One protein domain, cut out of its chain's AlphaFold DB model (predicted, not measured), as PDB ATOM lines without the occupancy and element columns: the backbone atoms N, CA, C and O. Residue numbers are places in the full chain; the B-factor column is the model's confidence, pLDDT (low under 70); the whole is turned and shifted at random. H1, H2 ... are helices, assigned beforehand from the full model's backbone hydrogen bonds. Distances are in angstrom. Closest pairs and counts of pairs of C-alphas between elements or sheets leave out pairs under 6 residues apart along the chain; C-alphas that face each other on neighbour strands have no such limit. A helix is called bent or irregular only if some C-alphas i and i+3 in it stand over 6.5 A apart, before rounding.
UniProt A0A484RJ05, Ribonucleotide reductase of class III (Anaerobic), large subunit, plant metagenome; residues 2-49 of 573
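Overview. This is residues 2 to 49 of the 573 residues of the protein "Ribonucleotide reductase of class III (Anaerobic), large subunit" of plant metagenome (UniProt A0A484RJ05). One long helix, H3, makes the length of the domain, and a shorter helix, H1, packs aslant over part of its first half, running the opposite way. Between the two, the chain goes through one short helical turn, H2, and a loop that leads back to the beginning of H3, while residues 40 to 49, of which 40 to 48 belong to H3, stick out beyond the body as an arm. The printed part has 48 residues, with three named helices in the order H1, H2, H3 and no named strand; the class is all helix. It is only just compact, close to loose, with a radius of gyration of the C-alphas of 11.3 A, and the C-alphas span 30 by 24 by 17 A along their three main axes.

Arrangement. H1, residues 3 to 11, touches H3, residues 28 to 48, and their closest C-alphas are those of Ala 6 and Val 35, 6.5 A apart. H3 touches H1 with residues 31 to 35 alone. The lines of H1 and H3 stand at a steep tilt of 43 degrees, and the two run opposite ways. H2, residues 16 to 19, is close to H1 but not clearly touching it; the closest C-alphas of the two are those of Tyr 10 and Ile 18, 7.3 A apart. H2 and H3 are only just apart, with their closest C-alphas 8.2 A from each other. In H3 every pair of O of residue i and N of residue i+4 is within hydrogen-bond range, and in H1 4 of 5 are. H2 is too short for such a pair, but its one pair of O of residue i and N of residue i+3 is within range.

Along the chain. H1 begins at Val 3, C-alpha at (83.343, 52.987, 106.544), and ends at Leu 11, 12.5 A from first to last C-alpha. After a tight link of 4 residues comes H2, from Trp 16, C-alpha at (94.603, 67.371, 107.182), to Asn 19. A short link of 8 residues leads to H3, which runs from Leu 28 to Val 48, C-alpha at (69.746, 66.647, 116.591), 28.7 A from first to last C-alpha. H3 is neither bent nor irregular, but only just: C-alphas 45 and 48 are 6.2 A apart.

Size, cuts and confidence. The two C-alphas farthest apart are those of Ser 12 and Tyr 49, 31.6 A. Without the stretch that stands free, residues 40 to 49, the body has 38 residues and spans 26 by 17 by 15 A. The printed part has no cut, and neither of its two links is long. The mean pLDDT of the printed part is 80.7, and the model's confidence is under 70 in residues 14 to 25.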
ATOM      1  N   ASP A   2      80.892  56.368 104.383       83.62
ATOM      2  CA  ASP A   2      81.584  55.163 103.910       83.62
ATOM      3  C   ASP A   2      82.635  54.748 104.949       83.62
ATOM      4  O   ASP A   2      83.525  55.531 105.295       83.62
ATOM      5  N   VAL A   3      82.488  53.535 105.484       85.19
ATOM      6  CA  VAL A   3      83.343  52.987 106.544       85.19
ATOM      7  C   VAL A   3      84.770  52.766 106.042       85.19
ATOM      8  O   VAL A   3      85.714  53.089 106.762       85.19
ATOM      9  N   ALA A   4      84.936  52.259 104.815       84.69
ATOM     10  CA  ALA A   4      86.257  52.000 104.249       84.69
ATOM     11  C   ALA A   4      87.016  53.316 104.074       84.69
ATOM     12  O   ALA A   4      88.144  53.456 104.546       84.69
ATOM     13  N   HIS A   5      86.341  54.323 103.515       83.06
ATOM     14  CA  HIS A   5      86.908  55.654 103.345       83.06
ATOM     15  C   HIS A   5      87.341  56.287 104.676       83.06
ATOM     16  O   HIS A   5      88.471  56.754 104.784       83.06
ATOM     17  N   ALA A   6      86.487  56.267 105.708       80.25
ATOM     18  CA  ALA A   6      86.805  56.870 107.006       80.25
ATOM     19  C   ALA A   6      88.038  56.236 107.679       80.25
ATOM     20  O   ALA A   6      88.833  56.944 108.300       80.25
ATOM     21  N   MET A   7      88.212  54.919 107.530       86.31
ATOM     22  CA  MET A   7      89.362  54.180 108.058       86.31
ATOM     23  C   MET A   7      90.634  54.435 107.238       86.31
ATOM     24  O   MET A   7      91.678  54.782 107.792       86.31
ATOM     25  N   GLU A   8      90.562  54.280 105.913       85.25
ATOM     26  CA  GLU A   8      91.717  54.408 105.019       85.25
ATOM     27  C   GLU A   8      92.280  55.829 104.990       85.25
ATOM     28  O   GLU A   8      93.496  56.007 104.920       85.25
ATOM     29  N   GLU A   9      91.427  56.850 105.087       81.31
ATOM     30  CA  GLU A   9      91.843  58.253 105.121       81.31
ATOM     31  C   GLU A   9      92.780  58.543 106.308       81.31
ATOM     32  O   GLU A   9      93.816  59.199 106.142       81.31
ATOM     33  N   TYR A  10      92.467  57.992 107.488       81.94
ATOM     34  CA  TYR A  10      93.309  58.119 108.677       81.94
ATOM     35  C   TYR A  10      94.577  57.263 108.573       81.94
ATOM     36  O   TYR A  10      95.683  57.759 108.798       81.94
ATOM     37  N   LEU A  11      94.443  55.990 108.176       83.69
ATOM     38  CA  LEU A  11      95.574  55.059 108.042       83.69
ATOM     39  C   LEU A  11      96.611  55.535 107.012       83.69
ATOM     40  O   LEU A  11      97.811  55.348 107.201       83.69
ATOM     41  N   SER A  12      96.158  56.198 105.948       82.06
ATOM     42  CA  SER A  12      97.017  56.770 104.906       82.06
ATOM     43  C   SER A  12      97.527  58.183 105.215       82.06
ATOM     44  O   SER A  12      98.286  58.733 104.415       82.06
ATOM     45  N   ARG A  13      97.142  58.769 106.360       75.38
ATOM     46  CA  ARG A  13      97.498  60.134 106.792       75.38
ATOM     47  C   ARG A  13      97.126  61.229 105.785       75.38
ATOM     48  O   ARG A  13      97.840  62.222 105.650       75.38
ATOM     49  N   ARG A  14      96.029  61.038 105.048       64.88
ATOM     50  CA  ARG A  14      95.590  61.961 103.987       64.88
ATOM     51  C   ARG A  14      94.684  63.084 104.491       64.88
ATOM     52  O   ARG A  14      94.612  64.123 103.839       64.88
ATOM     53  N   ASP A  15      94.022  62.901 105.634       64.81
ATOM     54  CA  ASP A  15      93.181  63.938 106.241       64.81
ATOM     55  C   ASP A  15      94.051  64.991 106.941       64.81
ATOM     56  O   ASP A  15      94.795  64.694 107.878       64.81
ATOM     57  N   TRP A  16      93.926  66.251 106.524       62.31
ATOM     58  CA  TRP A  16      94.603  67.371 107.182       62.31
ATOM     59  C   TRP A  16      94.172  67.526 108.648       62.31
ATOM     60  O   TRP A  16      94.952  68.032 109.456       62.31
ATOM     61  N   ARG A  17      92.967  67.055 109.014       61.25
ATOM     62  CA  ARG A  17      92.451  67.090 110.391       61.25
ATOM     63  C   ARG A  17      93.255  66.227 111.356       61.25
ATOM     64  O   ARG A  17      93.191  66.470 112.553       61.25
ATOM     65  N   ILE A  18      94.057  65.283 110.856       58.53
ATOM     66  CA  ILE A  18      94.999  64.508 111.682       58.53
ATOM     67  C   ILE A  18      96.020  65.431 112.361       58.53
ATOM     68  O   ILE A  18      96.501  65.112 113.439       58.53
ATOM     69  N   ASN A  19      96.302  66.598 111.770       57.66
ATOM     70  CA  ASN A  19      97.177  67.618 112.350       57.66
ATOM     71  C   ASN A  19      96.402  68.794 112.977       57.66
ATOM     72  O   ASN A  19      97.024  69.783 113.349       57.66
ATOM     73  N   ALA A  20      95.063  68.744 113.046       52.88
ATOM     74  CA  ALA A  20      94.261  69.867 113.542       52.88
ATOM     75  C   ALA A  20      94.276  69.998 115.070       52.88
ATOM     76  O   ALA A  20      94.010  71.082 115.573       52.88
ATOM     77  N   ASN A  21      94.593  68.922 115.796       58.78
ATOM     78  CA  ASN A  21      94.783  68.953 117.241       58.78
ATOM     79  C   ASN A  21      96.232  68.564 117.556       58.78
ATOM     80  O   ASN A  21      96.624  67.414 117.369       58.78
ATOM     81  N   ALA A  22      97.027  69.522 118.040       55.59
ATOM     82  CA  ALA A  22      98.445  69.315 118.340       55.59
ATOM     83  C   ALA A  22      98.693  68.257 119.436       55.59
ATOM     84  O   ALA A  22      99.792  67.707 119.521       55.59
ATOM     85  N   ASN A  23      97.672  67.944 120.243       55.22
ATOM     86  CA  ASN A  23      97.733  66.940 121.306       55.22
ATOM     87  C   ASN A  23      97.387  65.520 120.816       55.22
ATOM     88  O   ASN A  23      97.480  64.568 121.591       55.22
ATOM     89  N   GLN A  24      96.988  65.354 119.549       61.53
ATOM     90  CA  GLN A  24      96.677  64.061 118.938       61.53
ATOM     91  C   GLN A  24      97.774  63.652 117.950       61.53
ATOM     92  O   GLN A  24      98.057  64.343 116.977       61.53
ATOM     93  N   GLY A  25      98.392  62.495 118.189       65.19
ATOM     94  CA  GLY A  25      99.334  61.876 117.256       65.19
ATOM     95  C   GLY A  25      98.709  60.713 116.484       65.19
ATOM     96  O   GLY A  25      97.704  60.140 116.904       65.19
ATOM     97  N   TYR A  26      99.355  60.296 115.388       77.94
ATOM     98  CA  TYR A  26      98.990  59.060 114.690       77.94
ATOM     99  C   TYR A  26      99.157  57.854 115.624       77.94
ATOM    100  O   TYR A  26     100.270  57.388 115.881       77.94
ATOM    101  N   SER A  27      98.037  57.347 116.125       83.19
ATOM    102  CA  SER A  27      97.963  56.174 116.991       83.19
ATOM    103  C   SER A  27      96.657  55.407 116.754       83.19
ATOM    104  O   SER A  27      95.742  55.904 116.085       83.19
ATOM    105  N   LEU A  28      96.546  54.210 117.337       83.69
ATOM    106  CA  LEU A  28      95.284  53.467 117.386       83.69
ATOM    107  C   LEU A  28      94.200  54.243 118.152       83.69
ATOM    108  O   LEU A  28      93.052  54.271 117.721       83.69
ATOM    109  N   GLY A  29      94.562  54.907 119.255       82.81
ATOM    110  CA  GLY A  29      93.629  55.746 120.010       82.81
ATOM    111  C   GLY A  29      93.085  56.895 119.161       82.81
ATOM    112  O   GLY A  29      91.875  57.106 119.124       82.81
ATOM    113  N   GLY A  30      93.963  57.579 118.422       81.44
ATOM    114  CA  GLY A  30      93.566  58.647 117.507       81.44
ATOM    115  C   GLY A  30      92.658  58.154 116.374       81.44
ATOM    116  O   GLY A  30      91.713  58.851 116.014       81.44
ATOM    117  N   LEU A  31      92.854  56.925 115.872       83.94
ATOM    118  CA  LEU A  31      91.958  56.322 114.876       83.94
ATOM    119  C   LEU A  31      90.548  56.120 115.446       83.94
ATOM    120  O   LEU A  31      89.569  56.503 114.807       83.94
ATOM    121  N   ILE A  32      90.446  55.539 116.647       85.62
ATOM    122  CA  ILE A  32      89.157  55.297 117.314       85.62
ATOM    123  C   ILE A  32      88.410  56.620 117.499       85.62
ATOM    124  O   ILE A  32      87.229  56.704 117.162       85.62
ATOM    125  N   LEU A  33      89.097  57.661 117.984       83.38
ATOM    126  CA  LEU A  33      88.499  58.987 118.132       83.38
ATOM    127  C   LEU A  33      88.094  59.613 116.802       83.38
ATOM    128  O   LEU A  33      87.004  60.162 116.714       83.38
ATOM    129  N   ASN A  34      88.923  59.518 115.761       83.38
ATOM    130  CA  ASN A  34      88.600  60.108 114.464       83.38
ATOM    131  C   ASN A  34      87.315  59.507 113.875       83.38
ATOM    132  O   ASN A  34      86.441  60.238 113.405       83.38
ATOM    133  N   VAL A  35      87.184  58.179 113.930       87.31
ATOM    134  CA  VAL A  35      86.012  57.471 113.404       87.31
ATOM    135  C   VAL A  35      84.775  57.762 114.251       87.31
ATOM    136  O   VAL A  35      83.745  58.148 113.695       87.31
ATOM    137  N   ALA A  36      84.874  57.632 115.578       89.44
ATOM    138  CA  ALA A  36      83.769  57.940 116.483       89.44
ATOM    139  C   ALA A  36      83.322  59.401 116.328       89.44
ATOM    140  O   ALA A  36      82.138  59.664 116.137       89.44
ATOM    141  N   GLY A  37      84.271  60.334 116.281       89.25
ATOM    142  CA  GLY A  37      84.017  61.758 116.108       89.25
ATOM    143  C   GLY A  37      83.305  62.096 114.801       89.25
ATOM    144  O   GLY A  37      82.353  62.872 114.799       89.25
ATOM    145  N   LYS A  38      83.685  61.465 113.680       89.88
ATOM    146  CA  LYS A  38      82.980  61.629 112.394       89.88
ATOM    147  C   LYS A  38      81.526  61.154 112.472       89.88
ATOM    148  O   LYS A  38      80.649  61.792 111.884       89.88
ATOM    149  N   VAL A  39      81.255  60.050 113.170       93.56
ATOM    150  CA  VAL A  39      79.889  59.535 113.360       93.56
ATOM    151  C   VAL A  39      79.080  60.487 114.236       93.56
ATOM    152  O   VAL A  39      78.018  60.941 113.810       93.56
ATOM    153  N   THR A  40      79.611  60.848 115.403       95.19
ATOM    154  CA  THR A  40      78.966  61.753 116.360       95.19
ATOM    155  C   THR A  40      78.662  63.114 115.739       95.19
ATOM    156  O   THR A  40      77.549  63.617 115.874       95.19
ATOM    157  N   ALA A  41      79.590  63.668 114.955       94.88
ATOM    158  CA  ALA A  41      79.381  64.949 114.292       94.88
ATOM    159  C   ALA A  41      78.237  64.904 113.276       94.88
ATOM    160  O   ALA A  41      77.455  65.848 113.170       94.88
ATOM    161  N   ASN A  42      78.104  63.802 112.533       94.44
ATOM    162  CA  ASN A  42      76.982  63.632 111.616       94.44
ATOM    163  C   ASN A  42      75.661  63.412 112.357       94.44
ATOM    164  O   ASN A  42      74.646  63.919 111.893       94.44
ATOM    165  N   TYR A  43      75.671  62.707 113.490       97.00
ATOM    166  CA  TYR A  43      74.486  62.552 114.331       97.00
ATOM    167  C   TYR A  43      73.983  63.912 114.832       97.00
ATOM    168  O   TYR A  43      72.828  64.256 114.596       97.00
ATOM    169  N   TRP A  44      74.871  64.744 115.392       97.75
ATOM    170  CA  TRP A  44      74.531  66.118 115.773       97.75
ATOM    171  C   TRP A  44      73.904  66.905 114.617       97.75
ATOM    172  O   TRP A  44      72.832  67.479 114.762       97.75
ATOM    173  N   LEU A  45      74.562  66.930 113.455       97.38
ATOM    174  CA  LEU A  45      74.168  67.790 112.335       97.38
ATOM    175  C   LEU A  45      72.948  67.303 111.537       97.38
ATOM    176  O   LEU A  45      72.414  68.091 110.756       97.38
ATOM    177  N   ASN A  46      72.582  66.023 111.629       95.69
ATOM    178  CA  ASN A  46      71.481  65.439 110.849       95.69
ATOM    179  C   ASN A  46      70.268  65.077 111.698       95.69
ATOM    180  O   ASN A  46      69.150  65.185 111.206       95.69
ATOM    181  N   GLU A  47      70.493  64.628 112.931       97.00
ATOM    182  CA  GLU A  47      69.444  64.044 113.768       97.00
ATOM    183  C   GLU A  47      69.058  64.951 114.938       97.00
ATOM    184  O   GLU A  47      67.930  64.875 115.417       97.00
ATOM    185  N   VAL A  48      69.978  65.801 115.410       97.81
ATOM    186  CA  VAL A  48      69.746  66.647 116.591       97.81
ATOM    187  C   VAL A  48      69.470  68.099 116.213       97.81
ATOM    188  O   VAL A  48      68.483  68.680 116.654       97.81
ATOM    189  N   TYR A  49      70.340  68.705 115.409       98.12
ATOM    190  CA  TYR A  49      70.191  70.097 115.005       98.12
ATOM    191  C   TYR A  49      69.255  70.253 113.814       98.12
ATOM    192  O   TYR A  49      69.069  69.346 113.002       98.12
TER     193      TYR A  49